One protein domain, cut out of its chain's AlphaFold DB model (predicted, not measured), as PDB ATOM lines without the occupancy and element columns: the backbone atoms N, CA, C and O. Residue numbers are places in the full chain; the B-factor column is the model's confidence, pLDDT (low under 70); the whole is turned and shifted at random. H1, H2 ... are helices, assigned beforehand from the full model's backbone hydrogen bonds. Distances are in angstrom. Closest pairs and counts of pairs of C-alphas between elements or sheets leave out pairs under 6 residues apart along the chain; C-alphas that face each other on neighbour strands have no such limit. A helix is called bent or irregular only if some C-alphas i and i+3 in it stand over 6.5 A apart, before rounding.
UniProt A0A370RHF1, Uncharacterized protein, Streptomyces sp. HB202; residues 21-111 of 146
ATOM      1  N   ASN A  21      -7.492 112.519  61.774       84.00
ATOM      2  CA  ASN A  21      -6.885 111.935  60.577       84.00
ATOM      3  C   ASN A  21      -5.770 110.950  60.979       84.00
ATOM      4  O   ASN A  21      -4.669 111.406  61.260       84.00
ATOM      5  N   PRO A  22      -6.025 109.631  61.018       84.75
ATOM      6  CA  PRO A  22      -5.038 108.643  61.467       84.75
ATOM      7  C   PRO A  22      -4.037 108.216  60.380       84.75
ATOM      8  O   PRO A  22      -3.087 107.488  60.665       84.75
ATOM      9  N   TRP A  23      -4.256 108.607  59.120       89.38
ATOM     10  CA  TRP A  23      -3.477 108.112  57.982       89.38
ATOM     11  C   TRP A  23      -1.987 108.485  58.022       89.38
ATOM     12  O   TRP A  23      -1.168 107.607  57.742       89.38
ATOM     13  N   PRO A  24      -1.587 109.728  58.360       90.38
ATOM     14  CA  PRO A  24      -0.174 110.095  58.413       90.38
ATOM     15  C   PRO A  24       0.596 109.266  59.443       90.38
ATOM     16  O   PRO A  24       1.630 108.679  59.114       90.38
ATOM     17  N   GLU A  25       0.072 109.159  60.666       87.12
ATOM     18  CA  GLU A  25       0.666 108.365  61.741       87.12
ATOM     19  C   GLU A  25       0.729 106.881  61.370       87.12
ATOM     20  O   GLU A  25       1.754 106.236  61.603       87.12
ATOM     21  N   PHE A  26      -0.320 106.353  60.736       87.44
ATOM     22  CA  PHE A  26      -0.358 104.974  60.254       87.44
ATOM     23  C   PHE A  26       0.771 104.672  59.256       87.44
ATOM     24  O   PHE A  26       1.515 103.712  59.449       87.44
ATOM     25  N   PHE A  27       0.973 105.504  58.226       90.06
ATOM     26  CA  PHE A  27       2.037 105.264  57.240       90.06
ATOM     27  C   PHE A  27       3.445 105.396  57.835       90.06
ATOM     28  O   PHE A  27       4.355 104.668  57.426       90.06
ATOM     29  N   VAL A  28       3.637 106.283  58.818       90.75
ATOM     30  CA  VAL A  28       4.903 106.375  59.563       90.75
ATOM     31  C   VAL A  28       5.157 105.085  60.343       90.75
ATOM     32  O   VAL A  28       6.255 104.527  60.263       90.75
ATOM     33  N   GLN A  29       4.147 104.584  61.057       88.56
ATOM     34  CA  GLN A  29       4.247 103.327  61.800       88.56
ATOM     35  C   GLN A  29       4.516 102.142  60.874       88.56
ATOM     36  O   GLN A  29       5.369 101.312  61.192       88.56
ATOM     37  N   GLU A  30       3.876 102.099  59.705       89.75
ATOM     38  CA  GLU A  30       4.144 101.058  58.719       89.75
ATOM     39  C   GLU A  30       5.577 101.105  58.192       89.75
ATOM     40  O   GLU A  30       6.256 100.078  58.136       89.75
ATOM     41  N   GLY A  31       6.103 102.292  57.882       89.75
ATOM     42  CA  GLY A  31       7.501 102.436  57.474       89.75
ATOM     43  C   GLY A  31       8.482 101.899  58.527       89.75
ATOM     44  O   GLY A  31       9.425 101.166  58.202       89.75
ATOM     45  N   VAL A  32       8.243 102.209  59.804       90.81
ATOM     46  CA  VAL A  32       9.057 101.698  60.921       90.81
ATOM     47  C   VAL A  32       8.927 100.178  61.050       90.81
ATOM     48  O   VAL A  32       9.937  99.485  61.177       90.81
ATOM     49  N   PHE A  33       7.709  99.643  60.966       88.19
ATOM     50  CA  PHE A  33       7.461  98.207  61.063       88.19
ATOM     51  C   PHE A  33       8.143  97.427  59.930       88.19
ATOM     52  O   PHE A  33       8.942  96.526  60.204       88.19
ATOM     53  N   TRP A  34       7.894  97.785  58.666       88.62
ATOM     54  CA  TRP A  34       8.442  97.058  57.516       88.62
ATOM     55  C   TRP A  34       9.960  97.159  57.435       88.62
ATOM     56  O   TRP A  34      10.618  96.172  57.107       88.62
ATOM     57  N   SER A  35      10.543  98.309  57.781       91.94
ATOM     58  CA  SER A  35      12.003  98.450  57.818       91.94
ATOM     59  C   SER A  35      12.642  97.573  58.898       91.94
ATOM     60  O   SER A  35      13.630  96.888  58.620       91.94
ATOM     61  N   ALA A  36      12.063  97.528  60.102       89.56
ATOM     62  CA  ALA A  36      12.519  96.645  61.173       89.56
ATOM     63  C   ALA A  36      12.348  95.163  60.798       89.56
ATOM     64  O   ALA A  36      13.253  94.351  61.009       89.56
ATOM     65  N   TRP A  37      11.214  94.814  60.189       86.38
ATOM     66  CA  TRP A  37      10.939  93.459  59.728       86.38
ATOM     67  C   TRP A  37      11.925  93.010  58.643       86.38
ATOM     68  O   TRP A  37      12.490  91.922  58.751       86.38
ATOM     69  N   LEU A  38      12.197  93.852  57.638       89.06
ATOM     70  CA  LEU A  38      13.150  93.555  56.562       89.06
ATOM     71  C   LEU A  38      14.577  93.387  57.085       89.06
ATOM     72  O   LEU A  38      15.252  92.439  56.687       89.06
ATOM     73  N   ARG A  39      15.026  94.250  58.008       91.12
ATOM     74  CA  ARG A  39      16.337  94.092  58.669       91.12
ATOM     75  C   ARG A  39      16.444  92.738  59.361       91.12
ATOM     76  O   ARG A  39      17.423  92.029  59.174       91.12
ATOM     77  N   ARG A  40      15.390  92.326  60.063       86.44
ATOM     78  CA  ARG A  40      15.354  91.010  60.701       86.44
ATOM     79  C   ARG A  40      15.404  89.858  59.698       86.44
ATOM     80  O   ARG A  40      16.066  88.859  59.968       86.44
ATOM     81  N   GLN A  41      14.712  89.968  58.563       87.75
ATOM     82  CA  GLN A  41      14.818  88.954  57.510       87.75
ATOM     83  C   GLN A  41      16.218  88.923  56.885       87.75
ATOM     84  O   GLN A  41      16.649  87.862  56.452       87.75
ATOM     85  N   ALA A  42      16.944  90.045  56.856       89.81
ATOM     86  CA  ALA A  42      18.339  90.064  56.422       89.81
ATOM     87  C   ALA A  42      19.263  89.357  57.433       89.81
ATOM     88  O   ALA A  42      20.127  88.587  57.019       89.81
ATOM     89  N   ASP A  43      19.037  89.551  58.737       91.31
ATOM     90  CA  ASP A  43      19.814  88.890  59.798       91.31
ATOM     91  C   ASP A  43      19.527  87.380  59.887       91.31
ATOM     92  O   ASP A  43      20.410  86.577  60.191       91.31
ATOM     93  N   SER A  44      18.282  86.971  59.625       88.12
ATOM     94  CA  SER A  44      17.846  85.572  59.662       88.12
ATOM     95  C   SER A  44      16.904  85.263  58.489       88.12
ATOM     96  O   SER A  44      15.678  85.292  58.642       88.12
ATOM     97  N   PRO A  45      17.448  84.926  57.303       88.62
ATOM     98  CA  PRO A  45      16.679  84.816  56.062       88.62
ATOM     99  C   PRO A  45      15.914  83.495  55.916       88.62
ATOM    100  O   PRO A  45      15.654  83.042  54.804       88.62
ATOM    101  N   VAL A  46      15.513  82.856  57.018       88.00
ATOM    102  CA  VAL A  46      14.845  81.543  56.986       88.00
ATOM    103  C   VAL A  46      13.534  81.607  56.204       88.00
ATOM    104  O   VAL A  46      13.315  80.817  55.288       88.00
ATOM    105  N   LEU A  47      12.672  82.570  56.533       87.19
ATOM    106  CA  LEU A  47      11.377  82.733  55.878       87.19
ATOM    107  C   LEU A  47      11.511  83.048  54.374       87.19
ATOM    108  O   LEU A  47      10.931  82.302  53.588       87.19
ATOM    109  N   PRO A  48      12.253  84.083  53.924       89.88
ATOM    110  CA  PRO A  48      12.345  84.395  52.496       89.88
ATOM    111  C   PRO A  48      12.980  83.262  51.687       89.88
ATOM    112  O   PRO A  48      12.527  82.988  50.576       89.88
ATOM    113  N   VAL A  49      13.968  82.556  52.248       91.69
ATOM    114  CA  VAL A  49      14.563  81.377  51.604       91.69
ATOM    115  C   VAL A  49      13.517  80.278  51.432       91.69
ATOM    116  O   VAL A  49      13.339  79.771  50.324       91.69
ATOM    117  N   LEU A  50      12.771  79.942  52.489       90.75
ATOM    118  CA  LEU A  50      11.705  78.944  52.408       90.75
ATOM    119  C   LEU A  50      10.618  79.348  51.412       90.75
ATOM    120  O   LEU A  50      10.179  78.507  50.632       90.75
ATOM    121  N   LEU A  51      10.211  80.616  51.384       91.69
ATOM    122  CA  LEU A  51       9.236  81.117  50.415       91.69
ATOM    123  C   LEU A  51       9.742  80.964  48.981       91.69
ATOM    124  O   LEU A  51       9.019  80.429  48.140       91.69
ATOM    125  N   ALA A  52      10.988  81.356  48.711       92.31
ATOM    126  CA  ALA A  52      11.593  81.224  47.389       92.31
ATOM    127  C   ALA A  52      11.649  79.757  46.936       92.31
ATOM    128  O   ALA A  52      11.203  79.436  45.832       92.31
ATOM    129  N   PHE A  53      12.113  78.853  47.806       92.75
ATOM    130  CA  PHE A  53      12.129  77.416  47.518       92.75
ATOM    131  C   PHE A  53      10.724  76.849  47.307       92.75
ATOM    132  O   PHE A  53      10.528  76.024  46.415       92.75
ATOM    133  N   SER A  54       9.744  77.310  48.082       91.00
ATOM    134  CA  SER A  54       8.356  76.853  47.985       91.00
ATOM    135  C   SER A  54       7.716  77.259  46.666       91.00
ATOM    136  O   SER A  54       7.151  76.417  45.969       91.00
ATOM    137  N   VAL A  55       7.849  78.533  46.286       91.12
ATOM    138  CA  VAL A  55       7.357  79.045  45.000       91.12
ATOM    139  C   VAL A  55       8.049  78.323  43.851       91.12
ATOM    140  O   VAL A  55       7.378  77.843  42.939       91.12
ATOM    141  N   TRP A  56       9.375  78.174  43.914       92.12
ATOM    142  CA  TRP A  56      10.138  77.449  42.901       92.12
ATOM    143  C   TRP A  56       9.675  75.994  42.747       92.12
ATOM    144  O   TRP A  56       9.445  75.532  41.628       92.12
ATOM    145  N   ALA A  57       9.490  75.279  43.857       88.69
ATOM    146  CA  ALA A  57       9.027  73.896  43.863       88.69
ATOM    147  C   ALA A  57       7.627  73.756  43.253       88.69
ATOM    148  O   ALA A  57       7.407  72.925  42.369       88.69
ATOM    149  N   LEU A  58       6.695  74.603  43.689       88.62
ATOM    150  CA  LEU A  58       5.316  74.619  43.205       88.62
ATOM    151  C   LEU A  58       5.239  74.963  41.712       88.62
ATOM    152  O   LEU A  58       4.492  74.313  40.978       88.62
ATOM    153  N   LEU A  59       6.050  75.919  41.244       89.56
ATOM    154  CA  LEU A  59       6.175  76.254  39.823       89.56
ATOM    155  C   LEU A  59       6.735  75.080  39.015       89.56
ATOM    156  O   LEU A  59       6.168  74.713  37.985       89.56
ATOM    157  N   ARG A  60       7.814  74.447  39.490       88.62
ATOM    158  CA  ARG A  60       8.454  73.312  38.805       88.62
ATOM    159  C   ARG A  60       7.524  72.103  38.687       88.62
ATOM    160  O   ARG A  60       7.600  71.368  37.706       88.62
ATOM    161  N   ARG A  61       6.637  71.911  39.666       85.06
ATOM    162  CA  ARG A  61       5.599  70.870  39.667       85.06
ATOM    163  C   ARG A  61       4.314  71.279  38.935       85.06
ATOM    164  O   ARG A  61       3.406  70.461  38.861       85.06
ATOM    165  N   ARG A  62       4.223  72.510  38.406       84.50
ATOM    166  CA  ARG A  62       2.997  73.089  37.813       84.50
ATOM    167  C   ARG A  62       1.775  72.923  38.725       84.50
ATOM    168  O   ARG A  62       0.688  72.567  38.281       84.50
ATOM    169  N   SER A  63       1.982  73.140  40.019       83.06
ATOM    170  CA  SER A  63       0.983  72.858  41.044       83.06
ATOM    171  C   SER A  63      -0.221  73.796  40.944       83.06
ATOM    172  O   SER A  63      -0.070  75.018  40.939       83.06
ATOM    173  N   VAL A  64      -1.429  73.224  40.940       87.81
ATOM    174  CA  VAL A  64      -2.699  73.971  40.876       87.81
ATOM    175  C   VAL A  64      -2.939  74.802  42.144       87.81
ATOM    176  O   VAL A  64      -3.638  75.810  42.098       87.81
ATOM    177  N   VAL A  65      -2.322  74.436  43.276       85.69
ATOM    178  CA  VAL A  65      -2.496  75.165  44.547       85.69
ATOM    179  C   VAL A  65      -1.637  76.426  44.654       85.69
ATOM    180  O   VAL A  65      -1.866  77.238  45.547       85.69
ATOM    181  N   LEU A  66      -0.670  76.630  43.751       87.50
ATOM    182  CA  LEU A  66       0.220  77.793  43.770       87.50
ATOM    183  C   LEU A  66      -0.520  79.147  43.815       87.50
ATOM    184  O   LEU A  66      -0.213  79.932  44.714       87.50
ATOM    185  N   PRO A  67      -1.475  79.460  42.913       89.69
ATOM    186  CA  PRO A  67      -2.175  80.744  42.948       89.69
ATOM    187  C   PRO A  67      -2.940  80.962  44.258       89.69
ATOM    188  O   PRO A  67      -2.914  82.062  44.801       89.69
ATOM    189  N   VAL A  68      -3.561  79.912  44.806       89.25
ATOM    190  CA  VAL A  68      -4.286  79.983  46.086       89.25
ATOM    191  C   VAL A  68      -3.322  80.249  47.243       89.25
ATOM    192  O   VAL A  68      -3.588  81.103  48.084       89.25
ATOM    193  N   ALA A  69      -2.175  79.567  47.266       88.69
ATOM    194  CA  ALA A  69      -1.156  79.752  48.294       88.69
ATOM    195  C   ALA A  69      -0.541  81.163  48.253       88.69
ATOM    196  O   ALA A  69      -0.347  81.783  49.300       88.69
ATOM    197  N   LEU A  70      -0.286  81.698  47.053       91.25
ATOM    198  CA  LEU A  70       0.173  83.077  46.875       91.25
ATOM    199  C   LEU A  70      -0.884  84.088  47.330       91.25
ATOM    200  O   LEU A  70      -0.546  85.024  48.052       91.25
ATOM    201  N   ALA A  71      -2.153  83.882  46.964       91.44
ATOM    202  CA  ALA A  71      -3.252  84.745  47.392       91.44
ATOM    203  C   ALA A  71      -3.409  84.747  48.921       91.44
ATOM    204  O   ALA A  71      -3.561  85.809  49.521       91.44
ATOM    205  N   ALA A  72      -3.299  83.585  49.567       89.25
ATOM    206  CA  ALA A  72      -3.346  83.479  51.023       89.25
ATOM    207  C   ALA A  72      -2.152  84.182  51.695       89.25
ATOM    208  O   ALA A  72      -2.333  84.910  52.672       89.25
ATOM    209  N   GLY A  73      -0.941  84.027  51.149       89.25
ATOM    210  CA  GLY A  73       0.242  84.752  51.621       89.25
ATOM    211  C   GLY A  73       0.087  86.271  51.490       89.25
ATOM    212  O   GLY A  73       0.368  87.003  52.440       89.25
ATOM    213  N   ALA A  74      -0.428  86.745  50.353       90.25
ATOM    214  CA  ALA A  74      -0.719  88.160  50.128       90.25
ATOM    215  C   ALA A  74      -1.790  88.687  51.095       90.25
ATOM    216  O   ALA A  74      -1.625  89.763  51.665       90.25
ATOM    217  N   ALA A  75      -2.849  87.914  51.345       89.19
ATOM    218  CA  ALA A  75      -3.869  88.261  52.329       89.19
ATOM    219  C   ALA A  75      -3.282  88.377  53.746       89.19
ATOM    220  O   ALA A  75      -3.612  89.315  54.468       89.19
ATOM    221  N   GLY A  76      -2.360  87.486  54.129       87.19
ATOM    222  CA  GLY A  76      -1.629  87.588  55.396       87.19
ATOM    223  C   GLY A  76      -0.776  88.854  55.506       87.19
ATOM    224  O   GLY A  76      -0.807  89.522  56.539       87.19
ATOM    225  N   LEU A  77      -0.062  89.218  54.432       87.50
ATOM    226  CA  LEU A  77       0.707  90.469  54.370       87.50
ATOM    227  C   LEU A  77      -0.193  91.697  54.520       87.50
ATOM    228  O   LEU A  77       0.114  92.571  55.323       87.50
ATOM    229  N   LEU A  78      -1.311  91.748  53.792       87.75
ATOM    230  CA  LEU A  78      -2.269  92.854  53.879       87.75
ATOM    231  C   LEU A  78      -2.909  92.946  55.266       87.75
ATOM    232  O   LEU A  78      -3.071  94.037  55.799       87.75
ATOM    233  N   ASN A  79      -3.222  91.805  55.880       86.19
ATOM    234  CA  ASN A  79      -3.761  91.760  57.235       86.19
ATOM    235  C   ASN A  79      -2.754  92.298  58.269       86.19
ATOM    236  O   ASN A  79      -3.134  93.049  59.168       86.19
ATOM    237  N   GLN A  80      -1.467  91.960  58.117       85.31
ATOM    238  CA  GLN A  80      -0.387  92.512  58.941       85.31
ATOM    239  C   GLN A  80      -0.194  94.014  58.702       85.31
ATOM    240  O   GLN A  80      -0.015  94.740  59.672       85.31
ATOM    241  N   ALA A  81      -0.268  94.467  57.447       85.62
ATOM    242  CA  ALA A  81      -0.194  95.883  57.083       85.62
ATOM    243  C   ALA A  81      -1.395  96.700  57.590       85.62
ATOM    244  O   ALA A  81      -1.380  97.915  57.524       85.62
ATOM    245  N   GLY A  82      -2.474  96.058  58.046       83.81
ATOM    246  CA  GLY A  82      -3.557  96.742  58.756       83.81
ATOM    247  C   GLY A  82      -3.280  96.925  60.251       83.81
ATOM    248  O   GLY A  82      -4.027  97.622  60.929       83.81
ATOM    249  N   HIS A  83      -2.237  96.276  60.775       81.25
ATOM    250  CA  HIS A  83      -1.929  96.206  62.202       81.25
ATOM    251  C   HIS A  83      -0.408  96.317  62.432       81.25
ATOM    252  O   HIS A  83       0.226  95.325  62.824       81.25
ATOM    253  N   PRO A  84       0.194  97.507  62.227       72.19
ATOM    254  CA  PRO A  84       1.618  97.736  62.460       72.19
ATOM    255  C   PRO A  84       1.933  97.632  63.953       72.19
ATOM    256  O   PRO A  84       1.872  98.605  64.704       72.19
ATOM    257  N   ASN A  85       2.255  96.429  64.423       73.94
ATOM    258  CA  ASN A  85       2.496  96.166  65.837       73.94
ATOM    259  C   ASN A  85       3.942  95.717  66.075       73.94
ATOM    260  O   ASN A  85       4.312  94.566  65.836       73.94
ATOM    261  N   LEU A  86       4.749  96.626  66.625       68.50
ATOM    262  CA  LEU A  86       6.144  96.365  66.991       68.50
ATOM    263  C   LEU A  86       6.284  95.359  68.149       68.50
ATOM    264  O   LEU A  86       7.258  94.612  68.195       68.50
ATOM    265  N   GLY A  87       5.303  95.262  69.051       65.06
ATOM    266  CA  GLY A  87       5.275  94.226  70.094       65.06
ATOM    267  C   GLY A  87       5.075  92.818  69.522       65.06
ATOM    268  O   GLY A  87       5.576  91.836  70.067       65.06
ATOM    269  N   GLN A  88       4.409  92.718  68.369       62.09
ATOM    270  CA  GLN A  88       4.253  91.479  67.604       62.09
ATOM    271  C   GLN A  88       5.367  91.257  66.580       62.09
ATOM    272  O   GLN A  88       5.338  90.249  65.881       62.09
ATOM    273  N   LEU A  89       6.410  92.093  66.540       60.75
ATOM    274  CA  LEU A  89       7.576  91.818  65.698       60.75
ATOM    275  C   LEU A  89       8.154  90.422  66.006       60.75
ATOM    276  O   LEU A  89       8.642  89.743  65.108       60.75
ATOM    277  N   TYR A  90       8.036  89.954  67.257       56.53
ATOM    278  CA  TYR A  90       8.364  88.590  67.701       56.53
ATOM    279  C   TYR A  90       7.208  87.578  67.599       56.53
ATOM    280  O   TYR A  90       7.456  86.373  67.611       56.53
ATOM    281  N   GLY A  91       5.961  88.042  67.502       57.53
ATOM    282  CA  GLY A  91       4.755  87.222  67.438       57.53
ATOM    283  C   GLY A  91       4.234  87.101  66.009       57.53
ATOM    284  O   GLY A  91       3.486  87.950  65.545       57.53
ATOM    285  N   PHE A  92       4.561  86.003  65.329       62.06
ATOM    286  CA  PHE A  92       4.257  85.743  63.909       62.06
ATOM    287  C   PHE A  92       2.763  85.556  63.552       62.06
ATOM    288  O   PHE A  92       2.448  84.908  62.556       62.06
ATOM    289  N   ARG A  93       1.819  86.063  64.352       68.19
ATOM    290  CA  ARG A  93       0.401  85.675  64.262       68.19
ATOM    291  C   ARG A  93      -0.284  86.096  62.961       68.19
ATOM    292  O   ARG A  93      -1.077  85.311  62.461       68.19
ATOM    293  N   LEU A  94       0.009  87.272  62.399       65.94
ATOM    294  CA  LEU A  94      -0.661  87.726  61.166       65.94
ATOM    295  C   LEU A  94       0.115  87.347  59.891       65.94
ATOM    296  O   LEU A  94      -0.498  87.056  58.868       65.94
ATOM    297  N   ILE A  95       1.445  87.224  59.971       74.06
ATOM    298  CA  ILE A  95       2.304  86.706  58.884       74.06
ATOM    299  C   ILE A  95       2.237  85.166  58.774       74.06
ATOM    300  O   ILE A  95       2.796  84.577  57.850       74.06
ATOM    301  N   VAL A  96       1.503  84.483  59.661       79.31
ATOM    302  CA  VAL A  96       1.367  83.015  59.663       79.31
ATOM    303  C   VAL A  96       0.942  82.453  58.303       79.31
ATOM    304  O   VAL A  96       1.420  81.399  57.899       79.31
ATOM    305  N   PHE A  97       0.117  83.179  57.547       81.75
ATOM    306  CA  PHE A  97      -0.353  82.723  56.240       81.75
ATOM    307  C   PHE A  97       0.754  82.625  55.183       81.75
ATOM    308  O   PHE A  97       0.628  81.815  54.268       81.75
ATOM    309  N   LEU A  98       1.874  83.352  55.318       83.81
ATOM    310  CA  LEU A  98       3.033  83.148  54.437       83.81
ATOM    311  C   LEU A  98       3.612  81.736  54.595       83.81
ATOM    312  O   LEU A  98       4.126  81.176  53.629       83.81
ATOM    313  N   TRP A  99       3.479  81.120  55.774       85.81
ATOM    314  CA  TRP A  99       3.951  79.757  56.021       85.81
ATOM    315  C   TRP A  99       3.122  78.683  55.309       85.81
ATOM    316  O   TRP A  99       3.574  77.543  55.217       85.81
ATOM    317  N   LEU A 100       1.963  79.019  54.732       84.44
ATOM    318  CA  LEU A 100       1.210  78.069  53.910       84.44
ATOM    319  C   LEU A 100       2.013  77.608  52.691       84.44
ATOM    320  O   LEU A 100       1.940  76.439  52.327       84.44
ATOM    321  N   LEU A 101       2.820  78.487  52.092       87.75
ATOM    322  CA  LEU A 101       3.681  78.136  50.962       87.75
ATOM    323  C   LEU A 101       4.658  76.995  51.302       87.75
ATOM    324  O   LEU A 101       4.589  75.967  50.627       87.75
ATOM    325  N   PRO A 102       5.517  77.104  52.335       85.31
ATOM    326  CA  PRO A 102       6.394  76.003  52.724       85.31
ATOM    327  C   PRO A 102       5.639  74.778  53.228       85.31
ATOM    328  O   PRO A 102       6.016  73.664  52.870       85.31
ATOM    329  N   VAL A 103       4.547  74.949  53.975       88.31
ATOM    330  CA  VAL A 103       3.736  73.812  54.444       88.31
ATOM    331  C   VAL A 103       3.148  73.011  53.279       88.31
ATOM    332  O   VAL A 103       3.101  71.787  53.355       88.31
ATOM    333  N   LEU A 104       2.744  73.666  52.189       85.00
ATOM    334  CA  LEU A 104       2.230  72.998  50.989       85.00
ATOM    335  C   LEU A 104       3.348  72.468  50.083       85.00
ATOM    336  O   LEU A 104       3.199  71.414  49.465       85.00
ATOM    337  N   ALA A 105       4.470  73.180  49.986       84.44
ATOM    338  CA  ALA A 105       5.566  72.808  49.099       84.44
ATOM    339  C   ALA A 105       6.382  71.616  49.617       84.44
ATOM    340  O   ALA A 105       6.802  70.786  48.812       84.44
ATOM    341  N   ILE A 106       6.601  71.505  50.933       83.75
ATOM    342  CA  ILE A 106       7.408  70.424  51.523       83.75
ATOM    343  C   ILE A 106       6.838  69.034  51.179       83.75
ATOM    344  O   ILE A 106       7.593  68.221  50.644       83.75
ATOM    345  N   PRO A 107       5.536  68.744  51.379       82.12
ATOM    346  CA  PRO A 107       4.948  67.471  50.968       82.12
ATOM    347  C   PRO A 107       5.127  67.190  49.473       82.12
ATOM    348  O   PRO A 107       5.527  66.093  49.111       82.12
ATOM    349  N   LEU A 108       4.927  68.188  48.604       77.69
ATOM    350  CA  LEU A 108       5.066  68.044  47.143       77.69
ATOM    351  C   LEU A 108       6.515  67.814  46.675       77.69
ATOM    352  O   LEU A 108       6.756  67.312  45.571       77.69
ATOM    353  N   LEU A 109       7.492  68.233  47.480       76.75
ATOM    354  CA  LEU A 109       8.907  67.955  47.249       76.75
ATOM    355  C   LEU A 109       9.290  66.545  47.705       76.75
ATOM    356  O   LEU A 109      10.111  65.907  47.046       76.75
ATOM    357  N   LEU A 110       8.701  66.075  48.808       81.12
ATOM    358  CA  LEU A 110       8.902  64.725  49.337       81.12
ATOM    359  C   LEU A 110       8.155  63.664  48.528       81.12
ATOM    360  O   LEU A 110       8.603  62.517  48.480       81.12
ATOM    361  N   ASP A 111       7.060  64.049  47.874       79.50
ATOM    362  CA  ASP A 111       6.315  63.174  46.985       79.50
ATOM    363  C   ASP A 111       7.203  62.796  45.789       79.50
ATOM    364  O   ASP A 111       7.547  63.612  44.916       79.50
TER     365      ASP A 111
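What this domain is: This is residues 21 to 111 of the 146 residues of an uncharacterized protein of Streptomyces sp. HB202 (UniProt A0A370RHF1). Three helices make the packed part of this domain: H5 packs on both H3 and H2, while H1, the longest helix, forms a wide corner with H2 and slants from there past the last residue of H3, so that the three helices H1, H2 and H3 outline a triangle. The short H4 is over the middle of H1, in the connection from H3 to H5. The printed part has 91 residues with five named helices, H1 to H5 in order, and no named strand; its class is all helix. It is elongated, spanning 50 by 27 by 17 A, and only just loose, close to compact, with a radius of gyration of the C-alphas of 14.9 A.

How they stand to each other: H1, residues 23 to 43, is close to but not clearly touching H2, residues 46 to 60; they are about perpendicular at 84 degrees, and their closest C-alphas, those of Gln 41 and Pro 48, are 7.2 A apart. H1 is also close to but not clearly touching H3, residues 66 to 81, with the closest C-alphas, of Glu 30 and Ala 81, 6.9 A apart. H4, residues 86 to 89, only just touches H1, with 3 pairs of C-alphas within 8 A, at residues 33 to 37 of H1 alone; the closest are Phe 33 and Leu 86, 6.3 A. H5, residues 95 to 110, touches H3 with its residues 95 to 101 alone, at a shallow tilt of 23 degrees, opposite ways; the closest C-alphas are those of Gly 73 and Leu 98, 4.3 A. H5 touches H2 at a steep tilt of 49 degrees, the same way, closest at the C-alphas of Ser 54 and Ala 105, 5.0 A. H2 and H3 form a helical hairpin at a shallow tilt of 27 degrees, opposite ways; they only just touch, with 3 pairs of C-alphas within 8 A, the closest those of Leu 58 and Leu 66, 6.0 A. H1 and H5 are apart, as are H2 and H4. Every O i to N i+4 pair is within hydrogen-bond range in H1, H2 and H3, against 6 of 12 in H5, and H4 is too short for such a pair.

Where its parts are: H1 measures 30.3 A from C-alpha 23 at (-3.477, 108.112, 57.982) to C-alpha 43 at (19.814, 88.890, 59.798). H2 is 21.0 A long, H3 22.5 A and H4 4.9 A. H5 runs 24.9 A to C-alpha 110 at (8.902, 64.725, 49.337); it is neither bent nor irregular, but only just: C-alphas 104 and 107 are 6.2 A apart.

The domain as a whole: The two C-alphas farthest apart are those of Asn 21 and Asp 111, 52.3 A. The printed part has no cut, and the four links between its helices are tight. The mean pLDDT of the printed part is 84.5; residues 86 to 94 are under 70.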